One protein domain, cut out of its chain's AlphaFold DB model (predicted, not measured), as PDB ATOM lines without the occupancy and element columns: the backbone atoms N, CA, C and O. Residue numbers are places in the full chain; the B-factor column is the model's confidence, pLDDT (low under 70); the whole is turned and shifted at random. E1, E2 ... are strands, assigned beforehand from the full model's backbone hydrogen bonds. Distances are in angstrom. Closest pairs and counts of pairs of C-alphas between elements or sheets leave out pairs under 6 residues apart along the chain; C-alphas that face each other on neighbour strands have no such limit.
ATOM      1  N   THR A  75      97.239 120.815 146.617       77.25
ATOM      2  CA  THR A  75      97.954 120.725 147.897       77.25
ATOM      3  C   THR A  75      98.648 122.031 148.268       77.25
ATOM      4  O   THR A  75      99.480 122.543 147.511       77.25
ATOM      5  N   VAL A  76      98.351 122.513 149.470       85.19
ATOM      6  CA  VAL A  76      98.902 123.737 150.055       85.19
ATOM      7  C   VAL A  76     100.023 123.375 151.027       85.19
ATOM      8  O   VAL A  76      99.899 122.402 151.773       85.19
ATOM      9  N   GLY A  77     101.112 124.142 151.007       86.81
ATOM     10  CA  GLY A  77     102.161 124.036 152.015       86.81
ATOM     11  C   GLY A  77     101.660 124.504 153.383       86.81
ATOM     12  O   GLY A  77     100.910 125.473 153.491       86.81
ATOM     13  N   GLY A  78     102.058 123.815 154.446       91.19
ATOM     14  CA  GLY A  78     101.718 124.186 155.816       91.19
ATOM     15  C   GLY A  78     102.327 125.532 156.207       91.19
ATOM     16  O   GLY A  78     103.401 125.899 155.736       91.19
ATOM     17  N   ALA A  79     101.659 126.269 157.089       94.88
ATOM     18  CA  ALA A  79     102.229 127.485 157.658       94.88
ATOM     19  C   ALA A  79     103.381 127.158 158.620       94.88
ATOM     20  O   ALA A  79     103.349 126.145 159.324       94.88
ATOM     21  N   GLY A  80     104.383 128.031 158.657       94.38
ATOM     22  CA  GLY A  80     105.370 128.049 159.726       94.38
ATOM     23  C   GLY A  80     104.731 128.476 161.045       94.38
ATOM     24  O   GLY A  80     103.779 129.251 161.061       94.38
ATOM     25  N   GLY A  81     105.237 127.948 162.156       95.06
ATOM     26  CA  GLY A  81     104.746 128.308 163.480       95.06
ATOM     27  C   GLY A  81     105.201 129.699 163.913       95.06
ATOM     28  O   GLY A  81     106.250 130.188 163.488       95.06
ATOM     29  N   ASP A  82     104.455 130.292 164.835       94.75
ATOM     30  CA  ASP A  82     104.839 131.539 165.489       94.75
ATOM     31  C   ASP A  82     105.741 131.264 166.691       94.75
ATOM     32  O   ASP A  82     105.546 130.303 167.446       94.75
ATOM     33  N   SER A  83     106.733 132.124 166.887       92.38
ATOM     34  CA  SER A  83     107.590 132.053 168.062       92.38
ATOM     35  C   SER A  83     106.955 132.725 169.268       92.38
ATOM     36  O   SER A  83     106.333 133.780 169.178       92.38
ATOM     37  N   GLY A  84     107.158 132.116 170.436       89.12
ATOM     38  CA  GLY A  84     106.636 132.634 171.695       89.12
ATOM     39  C   GLY A  84     107.266 133.971 172.093       89.12
ATOM     40  O   GLY A  84     108.444 134.229 171.827       89.12
ATOM     41  N   ALA A  85     106.479 134.796 172.782       90.88
ATOM     42  CA  ALA A  85     106.957 136.038 173.370       90.88
ATOM     43  C   ALA A  85     107.800 135.783 174.630       90.88
ATOM     44  O   ALA A  85     107.562 134.837 175.385       90.88
ATOM     45  N   VAL A  86     108.762 136.666 174.874       93.44
ATOM     46  CA  VAL A  86     109.601 136.682 176.072       93.44
ATOM     47  C   VAL A  86     109.256 137.912 176.895       93.44
ATOM     48  O   VAL A  86     109.322 139.027 176.387       93.44
ATOM     49  N   THR A  87     108.944 137.712 178.174       91.44
ATOM     50  CA  THR A  87     108.703 138.802 179.124       91.44
ATOM     51  C   THR A  87     109.658 138.680 180.299       91.44
ATOM     52  O   THR A  87     109.743 137.626 180.928       91.44
ATOM     53  N   ILE A  88     110.361 139.765 180.605       87.81
ATOM     54  CA  ILE A  88     111.326 139.851 181.700       87.81
ATOM     55  C   ILE A  88     110.949 141.031 182.580       87.81
ATOM     56  O   ILE A  88     110.786 142.148 182.092       87.81
ATOM     57  N   ASN A  89     110.850 140.783 183.884       87.12
ATOM     58  CA  ASN A  89     110.560 141.808 184.874       87.12
ATOM     59  C   ASN A  89     111.709 141.859 185.886       87.12
ATOM     60  O   ASN A  89     111.923 140.908 186.637       87.12
ATOM     61  N   LEU A  90     112.465 142.952 185.879       83.00
ATOM     62  CA  LEU A  90     113.592 143.195 186.771       83.00
ATOM     63  C   LEU A  90     113.136 144.123 187.899       83.00
ATOM     64  O   LEU A  90     112.485 145.145 187.663       83.00
ATOM     65  N   ALA A  91     113.490 143.774 189.132       80.56
ATOM     66  CA  ALA A  91     113.167 144.553 190.322       80.56
ATOM     67  C   ALA A  91     114.405 144.753 191.201       80.56
ATOM     68  O   ALA A  91     115.360 143.975 191.142       80.56
ATOM     69  N   GLY A  92     114.395 145.802 192.025       74.19
ATOM     70  CA  GLY A  92     115.451 146.054 193.012       74.19
ATOM     71  C   GLY A  92     116.776 146.543 192.419       74.19
ATOM     72  O   GLY A  92     117.812 146.377 193.053       74.19
ATOM     73  N   GLY A  93     116.763 147.131 191.215       69.75
ATOM     74  CA  GLY A  93     117.982 147.605 190.542       69.75
ATOM     75  C   GLY A  93     118.848 146.486 189.951       69.75
ATOM     76  O   GLY A  93     120.039 146.682 189.728       69.75
ATOM     77  N   THR A  94     118.257 145.314 189.715       67.88
ATOM     78  CA  THR A  94     118.926 144.176 189.078       67.88
ATOM     79  C   THR A  94     119.092 144.390 187.572       67.88
ATOM     80  O   THR A  94     118.216 144.947 186.912       67.88
ATOM     81  N   ALA A  95     120.225 143.935 187.032       73.25
ATOM     82  CA  ALA A  95     120.498 143.912 185.596       73.25
ATOM     83  C   ALA A  95     120.213 142.514 185.026       73.25
ATOM     84  O   ALA A  95     120.468 141.509 185.691       73.25
ATOM     85  N   LEU A  96     119.725 142.442 183.785       74.00
ATOM     86  CA  LEU A  96     119.510 141.177 183.073       74.00
ATOM     87  C   LEU A  96     120.837 140.512 182.679       74.00
ATOM     88  O   LEU A  96     120.973 139.292 182.738       74.00
ATOM     89  N   ALA A  97     121.821 141.319 182.292       71.69
ATOM     90  CA  ALA A  97     123.185 140.888 182.031       71.69
ATOM     91  C   ALA A  97     124.137 141.809 182.792       71.69
ATOM     92  O   ALA A  97     124.015 143.032 182.719       71.69
ATOM     93  N   ALA A  98     125.048 141.218 183.561       59.00
ATOM     94  CA  ALA A  98     126.012 141.967 184.359       59.00
ATOM     95  C   ALA A  98     127.349 142.140 183.617       59.00
ATOM     96  O   ALA A  98     127.548 141.529 182.559       59.00
ATOM     97  N   PRO A  99     128.278 142.935 184.177       53.28
ATOM     98  CA  PRO A  99     129.573 143.166 183.563       53.28
ATOM     99  C   PRO A  99     130.331 141.864 183.332       53.28
ATOM    100  O   PRO A  99     130.406 141.054 184.247       53.28
ATOM    101  N   THR A 100     130.856 141.692 182.111       57.84
ATOM    102  CA  THR A 100     131.444 140.467 181.508       57.84
ATOM    103  C   THR A 100     130.470 139.470 180.857       57.84
ATOM    104  O   THR A 100     130.863 138.339 180.563       57.84
ATOM    105  N   GLY A 101     129.207 139.841 180.626       64.31
ATOM    106  CA  GLY A 101     128.199 138.967 180.012       64.31
ATOM    107  C   GLY A 101     128.448 138.638 178.531       64.31
ATOM    108  O   GLY A 101     128.959 139.462 177.777       64.31
ATOM    109  N   GLY A 102     128.061 137.430 178.097       76.69
ATOM    110  CA  GLY A 102     128.006 137.066 176.675       76.69
ATOM    111  C   GLY A 102     126.861 137.781 175.946       76.69
ATOM    112  O   GLY A 102     126.297 138.751 176.454       76.69
ATOM    113  N   SER A 103     126.507 137.330 174.741       86.12
ATOM    114  CA  SER A 103     125.396 137.934 173.992       86.12
ATOM    115  C   SER A 103     124.044 137.659 174.655       86.12
ATOM    116  O   SER A 103     123.828 136.575 175.200       86.12
ATOM    117  N   VAL A 104     123.114 138.606 174.556       88.69
ATOM    118  CA  VAL A 104     121.727 138.457 175.008       88.69
ATOM    119  C   VAL A 104     120.805 138.430 173.796       88.69
ATOM    120  O   VAL A 104     120.845 139.332 172.967       88.69
ATOM    121  N   THR A 105     119.959 137.412 173.696       90.06
ATOM    122  CA  THR A 105     118.936 137.286 172.653       90.06
ATOM    123  C   THR A 105     117.593 136.990 173.300       90.06
ATOM    124  O   THR A 105     117.470 136.046 174.081       90.06
ATOM    125  N   LEU A 106     116.601 137.828 173.000       91.88
ATOM    126  CA  LEU A 106     115.244 137.755 173.527       91.88
ATOM    127  C   LEU A 106     114.251 137.615 172.366       91.88
ATOM    128  O   LEU A 106     114.076 138.543 171.577       91.88
ATOM    129  N   GLY A 107     113.585 136.467 172.303       91.50
ATOM    130  CA  GLY A 107     112.654 136.083 171.243       91.50
ATOM    131  C   GLY A 107     113.198 134.934 170.389       91.50
ATOM    132  O   GLY A 107     114.406 134.766 170.240       91.50
ATOM    133  N   GLY A 108     112.294 134.122 169.837       92.69
ATOM    134  CA  GLY A 108     112.622 133.079 168.855       92.69
ATOM    135  C   GLY A 108     112.241 133.492 167.434       92.69
ATOM    136  O   GLY A 108     111.299 134.255 167.253       92.69
ATOM    137  N   ALA A 109     112.931 132.994 166.411       94.25
ATOM    138  CA  ALA A 109     112.554 133.259 165.020       94.25
ATOM    139  C   ALA A 109     111.254 132.531 164.630       94.25
ATOM    140  O   ALA A 109     111.027 131.392 165.053       94.25
ATOM    141  N   GLY A 110     110.406 133.166 163.825       94.50
ATOM    142  CA  GLY A 110     109.230 132.523 163.235       94.50
ATOM    143  C   GLY A 110     109.619 131.370 162.303       94.50
ATOM    144  O   GLY A 110     110.706 131.361 161.723       94.50
ATOM    145  N   GLY A 111     108.746 130.373 162.174       95.94
ATOM    146  CA  GLY A 111     108.972 129.213 161.315       95.94
ATOM    147  C   GLY A 111     108.765 129.552 159.843       95.94
ATOM    148  O   GLY A 111     107.926 130.380 159.506       95.94
ATOM    149  N   ASN A 112     109.484 128.899 158.936       96.69
ATOM    150  CA  ASN A 112     109.229 129.076 157.506       96.69
ATOM    151  C   ASN A 112     107.947 128.345 157.089       96.69
ATOM    152  O   ASN A 112     107.657 127.265 157.606       96.69
ATOM    153  N   GLY A 113     107.211 128.904 156.133       94.00
ATOM    154  CA  GLY A 113     106.127 128.207 155.456       94.00
ATOM    155  C   GLY A 113     106.649 127.078 154.568       94.00
ATOM    156  O   GLY A 113     107.722 127.183 153.974       94.00
ATOM    157  N   GLY A 114     105.885 125.994 154.476       92.00
ATOM    158  CA  GLY A 114     106.166 124.873 153.586       92.00
ATOM    159  C   GLY A 114     105.840 125.211 152.136       92.00
ATOM    160  O   GLY A 114     104.978 126.040 151.849       92.00
ATOM    161  N   ASN A 115     106.509 124.566 151.191       89.44
ATOM    162  CA  ASN A 115     106.230 124.756 149.774       89.44
ATOM    163  C   ASN A 115     104.892 124.108 149.390       89.44
ATOM    164  O   ASN A 115     104.489 123.091 149.950       89.44
ATOM    165  N   GLY A 116     104.198 124.682 148.412       84.62
ATOM    166  CA  GLY A 116     103.039 124.058 147.784       84.62
ATOM    167  C   GLY A 116     103.439 122.804 147.007       84.62
ATOM    168  O   GLY A 116     104.540 122.715 146.462       84.62
ATOM    169  N   GLY A 117     102.536 121.829 146.934       76.38
ATOM    170  CA  GLY A 117     102.809 120.563 146.249       76.38
ATOM    171  C   GLY A 117     102.606 120.616 144.730       76.38
ATOM    172  O   GLY A 117     102.035 121.571 144.184       76.38
ATOM    173  N   GLY A 118     103.058 119.575 144.021       66.94
ATOM    174  CA  GLY A 118     103.007 119.521 142.558       66.94
ATOM    175  C   GLY A 118     102.882 118.114 141.966       66.94
ATOM    176  O   GLY A 118     103.766 117.282 142.134       66.94
ATOM    177  N   ALA A 125      94.972 124.921 142.033       69.56
ATOM    178  CA  ALA A 125      95.956 125.885 142.529       69.56
ATOM    179  C   ALA A 125      97.050 125.200 143.369       69.56
ATOM    180  O   ALA A 125      96.755 124.254 144.098       69.56
ATOM    181  N   SER A 126      98.299 125.666 143.287       78.06
ATOM    182  CA  SER A 126      99.361 125.295 144.235       78.06
ATOM    183  C   SER A 126      99.794 126.527 145.022       78.06
ATOM    184  O   SER A 126     100.131 127.558 144.436       78.06
ATOM    185  N   VAL A 127      99.742 126.437 146.350       86.19
ATOM    186  CA  VAL A 127      99.973 127.580 147.239       86.19
ATOM    187  C   VAL A 127     101.026 127.216 148.271       86.19
ATOM    188  O   VAL A 127     100.925 126.177 148.925       86.19
ATOM    189  N   GLY A 128     102.040 128.062 148.401       88.44
ATOM    190  CA  GLY A 128     103.014 127.943 149.476       88.44
ATOM    191  C   GLY A 128     102.454 128.444 150.806       88.44
ATOM    192  O   GLY A 128     101.647 129.371 150.849       88.44
ATOM    193  N   GLY A 129     102.872 127.819 151.899       91.56
ATOM    194  CA  GLY A 129     102.459 128.184 153.246       91.56
ATOM    195  C   GLY A 129     103.024 129.533 153.679       91.56
ATOM    196  O   GLY A 129     104.094 129.946 153.234       91.56
ATOM    197  N   ALA A 130     102.320 130.229 154.564       95.75
ATOM    198  CA  ALA A 130     102.828 131.462 155.157       95.75
ATOM    199  C   ALA A 130     103.985 131.180 156.130       95.75
ATOM    200  O   ALA A 130     104.005 130.141 156.793       95.75
ATOM    201  N   GLY A 131     104.929 132.110 156.231       95.50
ATOM    202  CA  GLY A 131     105.904 132.138 157.315       95.50
ATOM    203  C   GLY A 131     105.263 132.591 158.627       95.50
ATOM    204  O   GLY A 131     104.312 133.371 158.628       95.50
ATOM    205  N   GLY A 132     105.786 132.100 159.744       95.38
ATOM    206  CA  GLY A 132     105.326 132.435 161.085       95.38
ATOM    207  C   GLY A 132     105.961 133.706 161.639       95.38
ATOM    208  O   GLY A 132     106.987 134.189 161.159       95.38
ATOM    209  N   VAL A 133     105.355 134.257 162.677       95.62
ATOM    210  CA  VAL A 133     105.756 135.507 163.324       95.62
ATOM    211  C   VAL A 133     106.947 135.285 164.261       95.62
ATOM    212  O   VAL A 133     107.028 134.290 164.986       95.62
ATOM    213  N   GLY A 134     107.887 136.228 164.251       94.12
ATOM    214  CA  GLY A 134     109.003 136.271 165.188       94.12
ATOM    215  C   GLY A 134     108.560 136.616 166.611       94.12
ATOM    216  O   GLY A 134     107.649 137.409 166.831       94.12
ATOM    217  N   GLY A 135     109.222 136.032 167.604       95.12
ATOM    218  CA  GLY A 135     108.898 136.221 169.012       95.12
ATOM    219  C   GLY A 135     109.196 137.643 169.477       95.12
ATOM    220  O   GLY A 135     110.312 138.144 169.312       95.12
ATOM    221  N   SER A 136     108.200 138.280 170.086       94.00
ATOM    222  CA  SER A 136     108.346 139.598 170.706       94.00
ATOM    223  C   SER A 136     109.108 139.515 172.029       94.00
ATOM    224  O   SER A 136     109.038 138.510 172.737       94.00
ATOM    225  N   ALA A 137     109.789 140.594 172.399       93.69
ATOM    226  CA  ALA A 137     110.492 140.716 173.667       93.69
ATOM    227  C   ALA A 137     109.999 141.934 174.448       93.69
ATOM    228  O   ALA A 137     110.022 143.054 173.943       93.69
ATOM    229  N   THR A 138     109.613 141.717 175.701       92.19
ATOM    230  CA  THR A 138     109.247 142.771 176.645       92.19
ATOM    231  C   THR A 138     110.170 142.710 177.850       92.19
ATOM    232  O   THR A 138     110.245 141.686 178.527       92.19
ATOM    233  N   VAL A 139     110.864 143.806 178.138       88.81
ATOM    234  CA  VAL A 139     111.737 143.925 179.305       88.81
ATOM    235  C   VAL A 139     111.323 145.139 180.115       88.81
ATOM    236  O   VAL A 139     111.392 146.267 179.636       88.81
ATOM    237  N   THR A 140     110.928 144.912 181.359       85.94
ATOM    238  CA  THR A 140     110.551 145.979 182.282       85.94
ATOM    239  C   THR A 140     111.503 145.980 183.467       85.94
ATOM    240  O   THR A 140     111.634 144.978 184.166       85.94
ATOM    241  N   GLY A 141     112.177 147.102 183.695       81.44
ATOM    242  CA  GLY A 141     113.072 147.323 184.822       81.44
ATOM    243  C   GLY A 141     112.487 148.297 185.836       81.44
ATOM    244  O   GLY A 141     112.077 149.407 185.498       81.44
ATOM    245  N   SER A 142     112.491 147.903 187.104       73.25
ATOM    246  CA  SER A 142     112.129 148.762 188.230       73.25
ATOM    247  C   SER A 142     113.285 148.829 189.237       73.25
ATOM    248  O   SER A 142     113.834 147.814 189.673       73.25
ATOM    249  N   GLY A 143     113.697 150.051 189.584       66.38
ATOM    250  CA  GLY A 143     114.876 150.326 190.417       66.38
ATOM    251  C   GLY A 143     115.972 151.103 189.678       66.38
ATOM    252  O   GLY A 143     115.892 151.317 188.476       66.38
ATOM    253  N   GLY A 144     116.986 151.581 190.403       69.62
ATOM    254  CA  GLY A 144     118.017 152.484 189.861       69.62
ATOM    255  C   GLY A 144     119.110 151.831 188.999       69.62
ATOM    256  O   GLY A 144     120.094 152.493 188.695       69.62
ATOM    257  N   GLY A 145     118.984 150.546 188.652       70.75
ATOM    258  CA  GLY A 145     120.000 149.792 187.902       70.75
ATOM    259  C   GLY A 145     119.769 149.802 186.389       70.75
ATOM    260  O   GLY A 145     118.648 150.016 185.933       70.75
ATOM    261  N   THR A 146     120.828 149.559 185.610       76.62
ATOM    262  CA  THR A 146     120.746 149.446 184.146       76.62
ATOM    263  C   THR A 146     120.228 148.077 183.705       76.62
ATOM    264  O   THR A 146     120.714 147.066 184.212       76.62
ATOM    265  N   VAL A 147     119.311 148.019 182.731       79.25
ATOM    266  CA  VAL A 147     118.738 146.746 182.234       79.25
ATOM    267  C   VAL A 147     119.816 145.837 181.639       79.25
ATOM    268  O   VAL A 147     119.915 144.666 182.009       79.25
ATOM    269  N   PHE A 148     120.655 146.384 180.760       82.56
ATOM    270  CA  PHE A 148     121.826 145.713 180.205       82.56
ATOM    271  C   PHE A 148     123.088 146.394 180.739       82.56
ATOM    272  O   PHE A 148     123.345 147.562 180.440       82.56
ATOM    273  N   GLY A 149     123.847 145.681 181.572       76.19
ATOM    274  CA  GLY A 149     125.038 146.206 182.231       76.19
ATOM    275  C   GLY A 149     126.218 146.422 181.283       76.19
ATOM    276  O   GLY A 149     126.238 145.929 180.151       76.19
ATOM    277  N   ALA A 150     127.222 147.156 181.768       72.38
ATOM    278  CA  ALA A 150     128.410 147.501 180.989       72.38
ATOM    279  C   ALA A 150     129.134 146.238 180.516       72.38
ATOM    280  O   ALA A 150     129.145 145.250 181.234       72.38
ATOM    281  N   SER A 151     129.781 146.240 179.349       74.62
ATOM    282  CA  SER A 151     130.472 145.046 178.813       74.62
ATOM    283  C   SER A 151     129.577 143.815 178.576       74.62
ATOM    284  O   SER A 151     130.094 142.702 178.474       74.62
ATOM    285  N   THR A 152     128.251 143.981 178.495       80.38
ATOM    286  CA  THR A 152     127.379 142.963 177.885       80.38
ATOM    287  C   THR A 152     127.778 142.795 176.417       80.38
ATOM    288  O   THR A 152     128.122 143.781 175.765       80.38
ATOM    289  N   GLY A 153     127.738 141.570 175.885       82.12
ATOM    290  CA  GLY A 153     127.943 141.302 174.460       82.12
ATOM    291  C   GLY A 153     126.856 141.915 173.563       82.12
ATOM    292  O   GLY A 153     126.168 142.860 173.939       82.12
ATOM    293  N   ALA A 154     126.684 141.383 172.350       85.69
ATOM    294  CA  ALA A 154     125.601 141.836 171.474       85.69
ATOM    295  C   ALA A 154     124.227 141.596 172.127       85.69
ATOM    296  O   ALA A 154     124.002 140.534 172.711       85.69
ATOM    297  N   ILE A 155     123.324 142.567 172.018       86.56
ATOM    298  CA  ILE A 155     121.968 142.522 172.571       86.56
ATOM    299  C   ILE A 155     120.983 142.507 171.406       86.56
ATOM    300  O   ILE A 155     120.997 143.406 170.570       86.56
ATOM    301  N   VAL A 156     120.114 141.502 171.367       89.19
ATOM    302  CA  VAL A 156     119.034 141.371 170.389       89.19
ATOM    303  C   VAL A 156     117.725 141.170 171.142       89.19
ATOM    304  O   VAL A 156     117.613 140.237 171.937       89.19
ATOM    305  N   ALA A 157     116.735 142.024 170.903       88.88
ATOM    306  CA  ALA A 157     115.387 141.839 171.433       88.88
ATOM    307  C   ALA A 157     114.357 142.008 170.319       88.88
ATOM    308  O   ALA A 157     114.399 142.997 169.592       88.88
ATOM    309  N   GLY A 158     113.433 141.057 170.204       87.25
ATOM    310  CA  GLY A 158     112.584 140.911 169.025       87.25
ATOM    311  C   GLY A 158     113.301 140.079 167.962       87.25
ATOM    312  O   GLY A 158     114.456 140.332 167.624       87.25
ATOM    313  N   ALA A 159     112.634 139.042 167.469       91.31
ATOM    314  CA  ALA A 159     113.225 138.068 166.555       91.31
ATOM    315  C   ALA A 159     112.595 138.125 165.161       91.31
ATOM    316  O   ALA A 159     111.488 138.623 164.995       91.31
ATOM    317  N   SER A 160     113.285 137.624 164.138       94.38
ATOM    318  CA  SER A 160     112.794 137.687 162.758       94.38
ATOM    319  C   SER A 160     111.536 136.846 162.527       94.38
ATOM    320  O   SER A 160     111.376 135.779 163.124       94.38
ATOM    321  N   GLY A 161     110.681 137.289 161.608       94.12
ATOM    322  CA  GLY A 161     109.636 136.455 161.022       94.12
ATOM    323  C   GLY A 161     110.219 135.367 160.118       94.12
ATOM    324  O   GLY A 161     111.354 135.466 159.647       94.12
ATOM    325  N   GLY A 162     109.448 134.307 159.891       95.56
ATOM    326  CA  GLY A 162     109.794 133.227 158.973       95.56
ATOM    327  C   GLY A 162     109.456 133.575 157.527       95.56
ATOM    328  O   GLY A 162     108.570 134.382 157.259       95.56
ATOM    329  N   ASN A 163     110.140 132.962 156.567       96.81
ATOM    330  CA  ASN A 163     109.851 133.181 155.150       96.81
ATOM    331  C   ASN A 163     108.586 132.424 154.723       96.81
ATOM    332  O   ASN A 163     108.283 131.361 155.266       96.81
ATOM    333  N   GLY A 164     107.880 132.937 153.718       93.94
ATOM    334  CA  GLY A 164     106.844 132.174 153.028       93.94
ATOM    335  C   GLY A 164     107.431 130.980 152.266       93.94
ATOM    336  O   GLY A 164     108.596 130.989 151.867       93.94
ATOM    337  N   GLY A 165     106.615 129.954 152.037       92.06
ATOM    338  CA  GLY A 165     106.959 128.810 151.196       92.06
ATOM    339  C   GLY A 165     106.658 129.074 149.723       92.06
ATOM    340  O   GLY A 165     105.736 129.816 149.394       92.06
ATOM    341  N   ASN A 166     107.411 128.475 148.802       89.44
ATOM    342  CA  ASN A 166     107.178 128.680 147.370       89.44
ATOM    343  C   ASN A 166     105.901 127.976 146.904       89.44
ATOM    344  O   ASN A 166     105.507 126.950 147.456       89.44
ATOM    345  N   ALA A 167     105.273 128.491 145.852       84.62
ATOM    346  CA  ALA A 167     104.238 127.748 145.143       84.62
ATOM    347  C   ALA A 167     104.834 126.565 144.356       84.62
ATOM    348  O   ALA A 167     106.011 126.580 143.992       84.62
ATOM    349  N   GLY A 168     104.005 125.567 144.039       76.69
ATOM    350  CA  GLY A 168     104.369 124.457 143.153       76.69
ATOM    351  C   GLY A 168     104.279 124.800 141.657       76.69
ATOM    352  O   GLY A 168     104.321 125.957 141.249       76.69
ATOM    353  N   LEU A 169     104.157 123.774 140.806       69.19
ATOM    354  CA  LEU A 169     104.180 123.887 139.336       69.19
ATOM    355  C   LEU A 169     102.775 123.668 138.731       69.19
ATOM    356  O   LEU A 169     102.461 122.549 138.321       69.19
ATOM    357  N   ARG A 170     101.894 124.684 138.716       69.44
ATOM    358  CA  ARG A 170     100.512 124.579 138.198       69.44
ATOM    359  C   ARG A 170     100.011 125.869 137.524       69.44
ATOM    360  O   ARG A 170     100.667 126.902 137.531       69.44
ATOM    361  N   ASP A 171      98.807 125.800 136.945       63.62
ATOM    362  CA  ASP A 171      98.195 126.877 136.143       63.62
ATOM    363  C   ASP A 171      97.845 128.142 136.952       63.62
ATOM    364  O   ASP A 171      97.738 129.234 136.380       63.62
ATOM    365  N   PHE A 172      97.658 127.975 138.267       74.88
ATOM    366  CA  PHE A 172      97.406 129.026 139.252       74.88
ATOM    367  C   PHE A 172      98.290 128.804 140.469       74.88
ATOM    368  O   PHE A 172      98.072 127.868 141.239       74.88
ATOM    369  N   ASN A 173      99.263 129.681 140.657       79.88
ATOM    370  CA  ASN A 173     100.260 129.509 141.696       79.88
ATOM    371  C   ASN A 173     100.415 130.777 142.531       79.88
ATOM    372  O   ASN A 173     100.497 131.882 141.987       79.88
ATOM    373  N   VAL A 174     100.474 130.611 143.853       85.75
ATOM    374  CA  VAL A 174     100.642 131.725 144.795       85.75
ATOM    375  C   VAL A 174     101.716 131.377 145.817       85.75
ATOM    376  O   VAL A 174     101.612 130.375 146.524       85.75
ATOM    377  N   GLY A 175     102.773 132.183 145.868       88.00
ATOM    378  CA  GLY A 175     103.807 132.058 146.886       88.00
ATOM    379  C   GLY A 175     103.261 132.422 148.265       88.00
ATOM    380  O   GLY A 175     102.396 133.287 148.399       88.00
ATOM    381  N   GLY A 176     103.775 131.766 149.296       91.94
ATOM    382  CA  GLY A 176     103.470 132.083 150.680       91.94
ATOM    383  C   GLY A 176     103.946 133.480 151.069       91.94
ATOM    384  O   GLY A 176     104.970 133.970 150.589       91.94
ATOM    385  N   VAL A 177     103.195 134.115 151.964       95.31
ATOM    386  CA  VAL A 177     103.541 135.411 152.562       95.31
ATOM    387  C   VAL A 177     104.589 135.207 153.660       95.31
ATOM    388  O   VAL A 177     104.534 134.212 154.381       95.31
ATOM    389  N   GLY A 178     105.540 136.131 153.791       94.81
ATOM    390  CA  GLY A 178     106.499 136.148 154.897       94.81
ATOM    391  C   GLY A 178     105.861 136.565 156.224       94.81
ATOM    392  O   GLY A 178     104.963 137.403 156.266       94.81
ATOM    393  N   GLY A 179     106.327 135.991 157.328       95.69
ATOM    394  CA  GLY A 179     105.856 136.309 158.673       95.69
ATOM    395  C   GLY A 179     106.397 137.643 159.185       95.69
ATOM    396  O   GLY A 179     107.459 138.100 158.770       95.69
ATOM    397  N   ALA A 180     105.689 138.287 160.107       95.81
ATOM    398  CA  ALA A 180     106.152 139.540 160.704       95.81
ATOM    399  C   ALA A 180     107.327 139.320 161.674       95.81
ATOM    400  O   ALA A 180     107.426 138.279 162.325       95.81
ATOM    401  N   GLY A 181     108.199 140.318 161.806       93.62
ATOM    402  CA  GLY A 181     109.207 140.371 162.861       93.62
ATOM    403  C   GLY A 181     108.585 140.639 164.234       93.62
ATOM    404  O   GLY A 181     107.582 141.339 164.355       93.62
ATOM    405  N   GLY A 182     109.197 140.099 165.283       94.31
ATOM    406  CA  GLY A 182     108.787 140.296 166.669       94.31
ATOM    407  C   GLY A 182     109.149 141.684 167.184       94.31
ATOM    408  O   GLY A 182     110.259 142.169 166.968       94.31
ATOM    409  N   SER A 183     108.233 142.331 167.894       93.81
ATOM    410  CA  SER A 183     108.474 143.660 168.465       93.81
ATOM    411  C   SER A 183     109.368 143.606 169.704       93.81
ATOM    412  O   SER A 183     109.407 142.606 170.421       93.81
ATOM    413  N   ALA A 184     110.031 144.719 170.004       92.62
ATOM    414  CA  ALA A 184     110.763 144.918 171.248       92.62
ATOM    415  C   ALA A 184     110.129 146.045 172.060       92.62
ATOM    416  O   ALA A 184     109.967 147.158 171.566       92.62
ATOM    417  N   THR A 185     109.787 145.775 173.316       90.94
ATOM    418  CA  THR A 185     109.341 146.789 174.272       90.94
ATOM    419  C   THR A 185     110.276 146.792 175.467       90.94
ATOM    420  O   THR A 185     110.380 145.789 176.170       90.94
ATOM    421  N   ILE A 186     110.950 147.910 175.718       88.06
ATOM    422  CA  ILE A 186     111.774 148.083 176.915       88.06
ATOM    423  C   ILE A 186     111.252 149.263 177.725       88.06
ATOM    424  O   ILE A 186     111.084 150.357 177.192       88.06
ATOM    425  N   SER A 187     110.999 149.042 179.011       85.25
ATOM    426  CA  SER A 187     110.509 150.070 179.928       85.25
ATOM    427  C   SER A 187     111.342 150.114 181.203       85.25
ATOM    428  O   SER A 187     111.581 149.073 181.813       85.25
ATOM    429  N   THR A 188     111.759 151.300 181.642       81.12
ATOM    430  CA  THR A 188     112.397 151.504 182.949       81.12
ATOM    431  C   THR A 188     111.685 152.599 183.726       81.12
ATOM    432  O   THR A 188     111.326 153.639 183.174       81.12
ATOM    433  N   THR A 189     111.454 152.364 185.019       74.56
ATOM    434  CA  THR A 189     110.744 153.324 185.887       74.56
ATOM    435  C   THR A 189     111.563 153.835 187.071       74.56
ATOM    436  O   THR A 189     111.149 154.787 187.728       74.56
ATOM    437  N   GLY A 190     112.734 153.249 187.347       65.56
ATOM    438  CA  GLY A 190     113.698 153.778 188.319       65.56
ATOM    439  C   GLY A 190     114.817 154.566 187.636       65.56
ATOM    440  O   GLY A 190     114.967 154.493 186.425       65.56
ATOM    441  N   GLY A 191     115.622 155.315 188.401       65.19
ATOM    442  CA  GLY A 191     116.681 156.199 187.879       65.19
ATOM    443  C   GLY A 191     117.841 155.536 187.116       65.19
ATOM    444  O   GLY A 191     118.855 156.191 186.903       65.19
ATOM    445  N   GLY A 192     117.719 154.261 186.739       68.25
ATOM    446  CA  GLY A 192     118.693 153.525 185.938       68.25
ATOM    447  C   GLY A 192     118.475 153.679 184.429       68.25
ATOM    448  O   GLY A 192     117.406 154.089 183.978       68.25
ATOM    449  N   GLY A 193     119.515 153.366 183.652       74.50
ATOM    450  CA  GLY A 193     119.493 153.395 182.183       74.50
ATOM    451  C   GLY A 193     119.050 152.079 181.530       74.50
ATOM    452  O   GLY A 193     118.790 151.084 182.205       74.50
ATOM    453  N   ILE A 194     118.979 152.039 180.199       77.00
ATOM    454  CA  ILE A 194     118.592 150.813 179.474       77.00
ATOM    455  C   ILE A 194     119.827 150.017 179.079       77.00
ATOM    456  O   ILE A 194     119.947 148.846 179.435       77.00
ATOM    457  N   VAL A 195     120.759 150.659 178.383       80.12
ATOM    458  CA  VAL A 195     122.033 150.062 177.984       80.12
ATOM    459  C   VAL A 195     123.154 150.886 178.598       80.12
ATOM    460  O   VAL A 195     123.227 152.092 178.370       80.12
ATOM    461  N   ALA A 196     123.991 150.242 179.405       76.00
ATOM    462  CA  ALA A 196     125.167 150.870 179.990       76.00
ATOM    463  C   ALA A 196     126.311 151.019 178.972       76.00
ATOM    464  O   ALA A 196     126.360 150.317 177.957       76.00
ATOM    465  N   ASP A 197     127.280 151.871 179.307       70.94
ATOM    466  CA  ASP A 197     128.496 152.074 178.520       70.94
ATOM    467  C   ASP A 197     129.225 150.771 178.174       70.94
ATOM    468  O   ASP A 197     129.306 149.827 178.967       70.94
ATOM    469  N   ASN A 198     129.850 150.751 176.995       73.81
ATOM    470  CA  ASN A 198     130.638 149.624 176.487       73.81
ATOM    471  C   ASN A 198     129.858 148.308 176.311       73.81
ATOM    472  O   ASN A 198     130.476 147.244 176.233       73.81
ATOM    473  N   ALA A 199     128.526 148.344 176.240       74.81
ATOM    474  CA  ALA A 199     127.772 147.213 175.713       74.81
ATOM    475  C   ALA A 199     128.115 146.962 174.229       74.81
ATOM    476  O   ALA A 199     128.554 147.860 173.503       74.81
ATOM    477  N   GLY A 200     127.934 145.721 173.779       78.56
ATOM    478  CA  GLY A 200     128.073 145.335 172.382       78.56
ATOM    479  C   GLY A 200     126.992 145.948 171.488       78.56
ATOM    480  O   GLY A 200     126.185 146.772 171.913       78.56
ATOM    481  N   ALA A 201     126.968 145.535 170.218       83.12
ATOM    482  CA  ALA A 201     125.951 145.995 169.275       83.12
ATOM    483  C   ALA A 201     124.536 145.682 169.790       83.12
ATOM    484  O   ALA A 201     124.279 144.572 170.258       83.12
ATOM    485  N   VAL A 202     123.630 146.651 169.671       83.75
ATOM    486  CA  VAL A 202     122.237 146.537 170.117       83.75
ATOM    487  C   VAL A 202     121.324 146.531 168.899       83.75
ATOM    488  O   VAL A 202     121.418 147.420 168.054       83.75
ATOM    489  N   ALA A 203     120.436 145.544 168.823       86.56
ATOM    490  CA  ALA A 203     119.376 145.454 167.833       86.56
ATOM    491  C   ALA A 203     118.037 145.221 168.541       86.56
ATOM    492  O   ALA A 203     117.871 144.259 169.293       86.56
ATOM    493  N   PHE A 204     117.082 146.110 168.296       88.19
ATOM    494  CA  PHE A 204     115.720 145.987 168.797       88.19
ATOM    495  C   PHE A 204     114.749 145.896 167.627       88.19
ATOM    496  O   PHE A 204     114.902 146.609 166.637       88.19
ATOM    497  N   GLY A 205     113.741 145.044 167.785       88.44
ATOM    498  CA  GLY A 205     112.789 144.712 166.738       88.44
ATOM    499  C   GLY A 205     113.334 143.626 165.812       88.44
ATOM    500  O   GLY A 205     114.514 143.581 165.467       88.44
ATOM    501  N   GLY A 206     112.449 142.720 165.422       91.00
ATOM    502  CA  GLY A 206     112.723 141.672 164.457       91.00
ATOM    503  C   GLY A 206     112.530 142.148 163.024       91.00
ATOM    504  O   GLY A 206     111.695 143.002 162.749       91.00
ATOM    505  N   VAL A 207     113.250 141.549 162.083       93.44
ATOM    506  CA  VAL A 207     113.007 141.765 160.647       93.44
ATOM    507  C   VAL A 207     111.799 140.942 160.201       93.44
ATOM    508  O   VAL A 207     111.578 139.843 160.713       93.44
ATOM    509  N   GLY A 208     111.020 141.449 159.249       92.50
ATOM    510  CA  GLY A 208     110.008 140.643 158.573       92.50
ATOM    511  C   GLY A 208     110.631 139.519 157.741       92.50
ATOM    512  O   GLY A 208     111.772 139.610 157.295       92.50
ATOM    513  N   GLY A 209     109.891 138.435 157.553       93.81
ATOM    514  CA  GLY A 209     110.271 137.341 156.670       93.81
ATOM    515  C   GLY A 209     110.012 137.686 155.209       93.81
ATOM    516  O   GLY A 209     109.139 138.489 154.888       93.81
ATOM    517  N   ASN A 210     110.731 137.050 154.292       95.81
ATOM    518  CA  ASN A 210     110.512 137.272 152.867       95.81
ATOM    519  C   ASN A 210     109.236 136.572 152.391       95.81
ATOM    520  O   ASN A 210     108.884 135.490 152.868       95.81
ATOM    521  N   GLY A 211     108.578 137.168 151.400       92.00
ATOM    522  CA  GLY A 211     107.586 136.467 150.597       92.00
ATOM    523  C   GLY A 211     108.247 135.450 149.672       92.00
ATOM    524  O   GLY A 211     109.458 135.486 149.448       92.00
ATOM    525  N   ALA A 212     107.453 134.531 149.134       90.69
ATOM    526  CA  ALA A 212     107.963 133.446 148.307       90.69
ATOM    527  C   ALA A 212     107.575 133.566 146.835       90.69
ATOM    528  O   ALA A 212     106.649 134.286 146.462       90.69
ATOM    529  N   ASN A 213     108.241 132.794 145.981       85.56
ATOM    530  CA  ASN A 213     107.945 132.801 144.556       85.56
ATOM    531  C   ASN A 213     106.607 132.114 144.260       85.56
ATOM    532  O   ASN A 213     106.315 131.029 144.767       85.56
ATOM    533  N   GLY A 214     105.840 132.702 143.344       78.94
ATOM    534  CA  GLY A 214     104.625 132.115 142.777       78.94
ATOM    535  C   GLY A 214     104.871 131.002 141.761       78.94
ATOM    536  O   GLY A 214     103.965 130.681 141.011       78.94
ATOM    537  N   GLY A 215     106.074 130.432 141.677       74.38
ATOM    538  CA  GLY A 215     106.413 129.392 140.699       74.38
ATOM    539  C   GLY A 215     106.519 129.878 139.243       74.38
ATOM    540  O   GLY A 215     106.326 131.052 138.932       74.38
ATOM    541  N   GLN A 216     106.867 128.950 138.347       60.34
ATOM    542  CA  GLN A 216     107.009 129.176 136.903       60.34
ATOM    543  C   GLN A 216     105.781 128.612 136.185       60.34
ATOM    544  O   GLN A 216     105.497 127.419 136.294       60.34
ATOM    545  N   GLY A 217     105.070 129.467 135.454       55.69
ATOM    546  CA  GLY A 217     104.020 129.037 134.546       55.69
ATOM    547  C   GLY A 217     104.617 128.479 133.249       55.69
ATOM    548  O   GLY A 217     105.362 129.188 132.579       55.69
ATOM    549  N   GLY A 218     104.293 127.248 132.845       56.59
ATOM    550  CA  GLY A 218     104.505 126.781 131.469       56.59
ATOM    551  C   GLY A 218     103.798 127.695 130.446       56.59
ATOM    552  O   GLY A 218     102.943 128.488 130.833       56.59
ATOM    553  N   PRO A 219     104.079 127.577 129.134       55.38
ATOM    554  CA  PRO A 219     103.683 128.566 128.114       55.38
ATOM    555  C   PRO A 219     102.168 128.851 127.989       55.38
ATOM    556  O   PRO A 219     101.789 129.821 127.342       55.38
ATOM    557  N   ASN A 220     101.305 128.055 128.634       54.59
ATOM    558  CA  ASN A 220      99.844 128.219 128.665       54.59
ATOM    559  C   ASN A 220      99.263 128.468 130.080       54.59
ATOM    560  O   ASN A 220      98.040 128.461 130.255       54.59
ATOM    561  N   GLN A 221     100.110 128.671 131.092       59.50
ATOM    562  CA  GLN A 221      99.723 128.878 132.492       59.50
ATOM    563  C   GLN A 221      99.566 130.372 132.765       59.50
ATOM    564  O   GLN A 221     100.470 131.162 132.510       59.50
ATOM    565  N   ARG A 222      98.372 130.784 133.206       57.56
ATOM    566  CA  ARG A 222      97.926 132.172 133.003       57.56
ATOM    567  C   ARG A 222      98.171 133.101 134.190       57.56
ATOM    568  O   ARG A 222      98.111 134.308 133.973       57.56
ATOM    569  N   ARG A 223      98.401 132.609 135.420       70.62
ATOM    570  CA  ARG A 223      98.527 133.474 136.616       70.62
ATOM    571  C   ARG A 223      99.429 132.879 137.714       70.62
ATOM    572  O   ARG A 223      99.020 131.958 138.416       70.62
ATOM    573  N   ALA A 224     100.622 133.452 137.884       77.25
ATOM    574  CA  ALA A 224     101.558 133.163 138.974       77.25
ATOM    575  C   ALA A 224     101.831 134.445 139.774       77.25
ATOM    576  O   ALA A 224     102.164 135.476 139.188       77.25
ATOM    577  N   PHE A 225     101.688 134.385 141.100       85.19
ATOM    578  CA  PHE A 225     101.864 135.537 141.988       85.19
ATOM    579  C   PHE A 225     102.849 135.215 143.108       85.19
ATOM    580  O   PHE A 225     102.699 134.212 143.805       85.19
ATOM    581  N   GLY A 226     103.851 136.073 143.294       87.44
ATOM    582  CA  GLY A 226     104.697 136.019 144.483       87.44
ATOM    583  C   GLY A 226     103.904 136.344 145.750       87.44
ATOM    584  O   GLY A 226     102.896 137.052 145.699       87.44
ATOM    585  N   GLY A 227     104.365 135.824 146.880       90.38
ATOM    586  CA  GLY A 227     103.887 136.226 148.192       90.38
ATOM    587  C   GLY A 227     104.492 137.564 148.609       90.38
ATOM    588  O   GLY A 227     105.600 137.917 148.205       90.38
ATOM    589  N   ALA A 228     103.762 138.309 149.435       94.56
ATOM    590  CA  ALA A 228     104.275 139.528 150.048       94.56
ATOM    591  C   ALA A 228     105.325 139.212 151.129       94.56
ATOM    592  O   ALA A 228     105.273 138.157 151.763       94.56
ATOM    593  N   GLY A 229     106.256 140.141 151.354       92.88
ATOM    594  CA  GLY A 229     107.110 140.133 152.541       92.88
ATOM    595  C   GLY A 229     106.325 140.438 153.819       92.88
ATOM    596  O   GLY A 229     105.226 140.994 153.774       92.88
ATOM    597  N   GLY A 230     106.900 140.060 154.953       93.12
ATOM    598  CA  GLY A 230     106.416 140.395 156.281       93.12
ATOM    599  C   GLY A 230     106.922 141.762 156.732       93.12
ATOM    600  O   GLY A 230     107.983 142.226 156.321       93.12
ATOM    601  N   ASN A 231     106.172 142.399 157.625       94.62
ATOM    602  CA  ASN A 231     106.581 143.666 158.224       94.62
ATOM    603  C   ASN A 231     107.665 143.446 159.289       94.62
ATOM    604  O   ASN A 231     107.660 142.428 159.985       94.62
ATOM    605  N   GLY A 232     108.548 144.430 159.469       91.12
ATOM    606  CA  GLY A 232     109.431 144.488 160.633       91.12
ATOM    607  C   GLY A 232     108.662 144.680 161.947       91.12
ATOM    608  O   GLY A 232     107.542 145.194 161.969       91.12
ATOM    609  N   GLY A 233     109.281 144.268 163.049       90.00
ATOM    610  CA  GLY A 233     108.790 144.462 164.405       90.00
ATOM    611  C   GLY A 233     108.991 145.902 164.870       90.00
ATOM    612  O   GLY A 233     110.014 146.529 164.598       90.00
ATOM    613  N   SER A 234     108.014 146.424 165.605       91.00
ATOM    614  CA  SER A 234     108.110 147.754 166.206       91.00
ATOM    615  C   SER A 234     109.037 147.762 167.421       91.00
ATOM    616  O   SER A 234     109.204 146.755 168.116       91.00
ATOM    617  N   VAL A 235     109.614 148.929 167.703       90.44
ATOM    618  CA  VAL A 235     110.437 149.161 168.890       90.44
ATOM    619  C   VAL A 235     109.793 150.249 169.732       90.44
ATOM    620  O   VAL A 235     109.624 151.376 169.269       90.44
ATOM    621  N   THR A 236     109.470 149.913 170.976       88.75
ATOM    622  CA  THR A 236     108.949 150.854 171.968       88.75
ATOM    623  C   THR A 236     109.924 150.935 173.128       88.75
ATOM    624  O   THR A 236     110.241 149.925 173.757       88.75
ATOM    625  N   VAL A 237     110.390 152.144 173.426       84.31
ATOM    626  CA  VAL A 237     111.318 152.392 174.528       84.31
ATOM    627  C   VAL A 237     110.755 153.472 175.435       84.31
ATOM    628  O   VAL A 237     110.502 154.589 174.991       84.31
ATOM    629  N   THR A 238     110.606 153.143 176.713       83.81
ATOM    630  CA  THR A 238     110.160 154.071 177.749       83.81
ATOM    631  C   THR A 238     111.191 154.105 178.866       83.81
ATOM    632  O   THR A 238     111.555 153.075 179.420       83.81
ATOM    633  N   ASN A 239     111.651 155.293 179.231       78.62
ATOM    634  CA  ASN A 239     112.439 155.509 180.437       78.62
ATOM    635  C   ASN A 239     111.793 156.671 181.179       78.62
ATOM    636  O   ASN A 239     111.842 157.806 180.712       78.62
ATOM    637  N   SER A 240     111.127 156.369 182.287       76.25
ATOM    638  CA  SER A 240     110.489 157.373 183.138       76.25
ATOM    639  C   SER A 240     111.326 157.709 184.378       76.25
ATOM    640  O   SER A 240     110.844 158.415 185.261       76.25
ATOM    641  N   GLY A 241     112.551 157.181 184.474       67.69
ATOM    642  CA  GLY A 241     113.523 157.520 185.508       67.69
ATOM    643  C   GLY A 241     114.498 158.620 185.076       67.69
ATOM    644  O   GLY A 241     114.460 159.122 183.959       67.69
ATOM    645  N   THR A 242     115.409 158.993 185.976       66.44
ATOM    646  CA  THR A 242     116.467 159.994 185.730       66.44
ATOM    647  C   THR A 242     117.688 159.450 184.977       66.44
ATOM    648  O   THR A 242     118.643 160.192 184.763       66.44
ATOM    649  N   GLY A 243     117.715 158.155 184.647       61.97
ATOM    650  CA  GLY A 243     118.862 157.506 184.011       61.97
ATOM    651  C   GLY A 243     118.983 157.842 182.524       61.97
ATOM    652  O   GLY A 243     118.000 158.198 181.876       61.97
ATOM    653  N   VAL A 244     120.180 157.696 181.958       64.06
ATOM    654  CA  VAL A 244     120.418 157.865 180.515       64.06
ATOM    655  C   VAL A 244     119.862 156.651 179.759       64.06
ATOM    656  O   VAL A 244     120.102 155.511 180.151       64.06
ATOM    657  N   MET A 245     119.106 156.867 178.673       61.28
ATOM    658  CA  MET A 245     118.571 155.754 177.868       61.28
ATOM    659  C   MET A 245     119.688 154.922 177.226       61.28
ATOM    660  O   MET A 245     119.647 153.696 177.296       61.28
ATOM    661  N   LEU A 246     120.672 155.582 176.616       61.47
ATOM    662  CA  LEU A 246     121.802 154.961 175.929       61.47
ATOM    663  C   LEU A 246     123.049 155.778 176.245       61.47
ATOM    664  O   LEU A 246     123.163 156.909 175.771       61.47
ATOM    665  N   ASP A 247     123.940 155.227 177.061       55.12
ATOM    666  CA  ASP A 247     125.213 155.882 177.341       55.12
ATOM    667  C   ASP A 247     126.248 155.440 176.298       55.12
ATOM    668  O   ASP A 247     126.360 154.255 175.959       55.12
ATOM    669  N   CYS A 248     126.892 156.418 175.668       47.91
ATOM    670  CA  CYS A 248     127.825 156.202 174.571       47.91
ATOM    671  C   CYS A 248     129.171 156.793 174.963       47.91
ATOM    672  O   CYS A 248     129.327 158.015 174.982       47.91
ATOM    673  N   ASP A 249     130.182 155.943 175.138       46.25
ATOM    674  CA  ASP A 249     131.563 156.408 175.067       46.25
ATOM    675  C   ASP A 249     131.764 157.110 173.710       46.25
ATOM    676  O   ASP A 249     131.620 156.500 172.643       46.25
TER     677      ASP A 249
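What this domain is: This is residues 75 to 118 and 125 to 249 of the 261 residues of an uncharacterized protein of Porphyra umbilicalis (UniProt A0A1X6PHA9). With little regular structure, the chain is wound in long, narrow turns stacked side by side into a loose rod, radius of gyration of the C-alphas 20.5 A, spans 68 by 26 by 24 A. Parallel strands line up as E1-E4-E7-E10 and E2-E5-E8 towards one end, E3-E6-E9 near the other. The 169 printed residues hold ten named strands, E1 to E10 in order, with 38 residues; all strand, no named helix.

How they stand to each other: E1, residues 86 to 90, E4, 137 to 141, E7, 184 to 188, and E10, 235 to 239, are parallel neighbours in that order; within hydrogen-bond range are N 88 and O 138, 2.8 A, N 139 and O 185, 2.8 A, and N 186 and O 236, 2.9 A. E2, residues 104 to 106, E5, 155 to 157, and E8, 202 to 204, likewise have N 106 and O 156, 2.8 A, and N 203 and O 155, 2.8 A. E3, residues 125 to 127, E6, 172 to 174, and E9, 223 to 225, have N 126 and O 172, 3.0 A, and N 225 and O 173, 2.9 A.

Where its parts are: E1 begins at C-alpha 86 (109.601, 136.682, 176.072) and spans 13.1 A; E10, 13.3 A, ends at C-alpha 239 (112.439, 155.509, 180.437).

The domain as a whole: Residues 119 to 124 are cut out, C-alphas 118 and 125 being 9.5 A apart. Links E5 to E6 and E8 to E9 are among the long ones. Confidence is under 70 in 32 residues, among them 241 to 249.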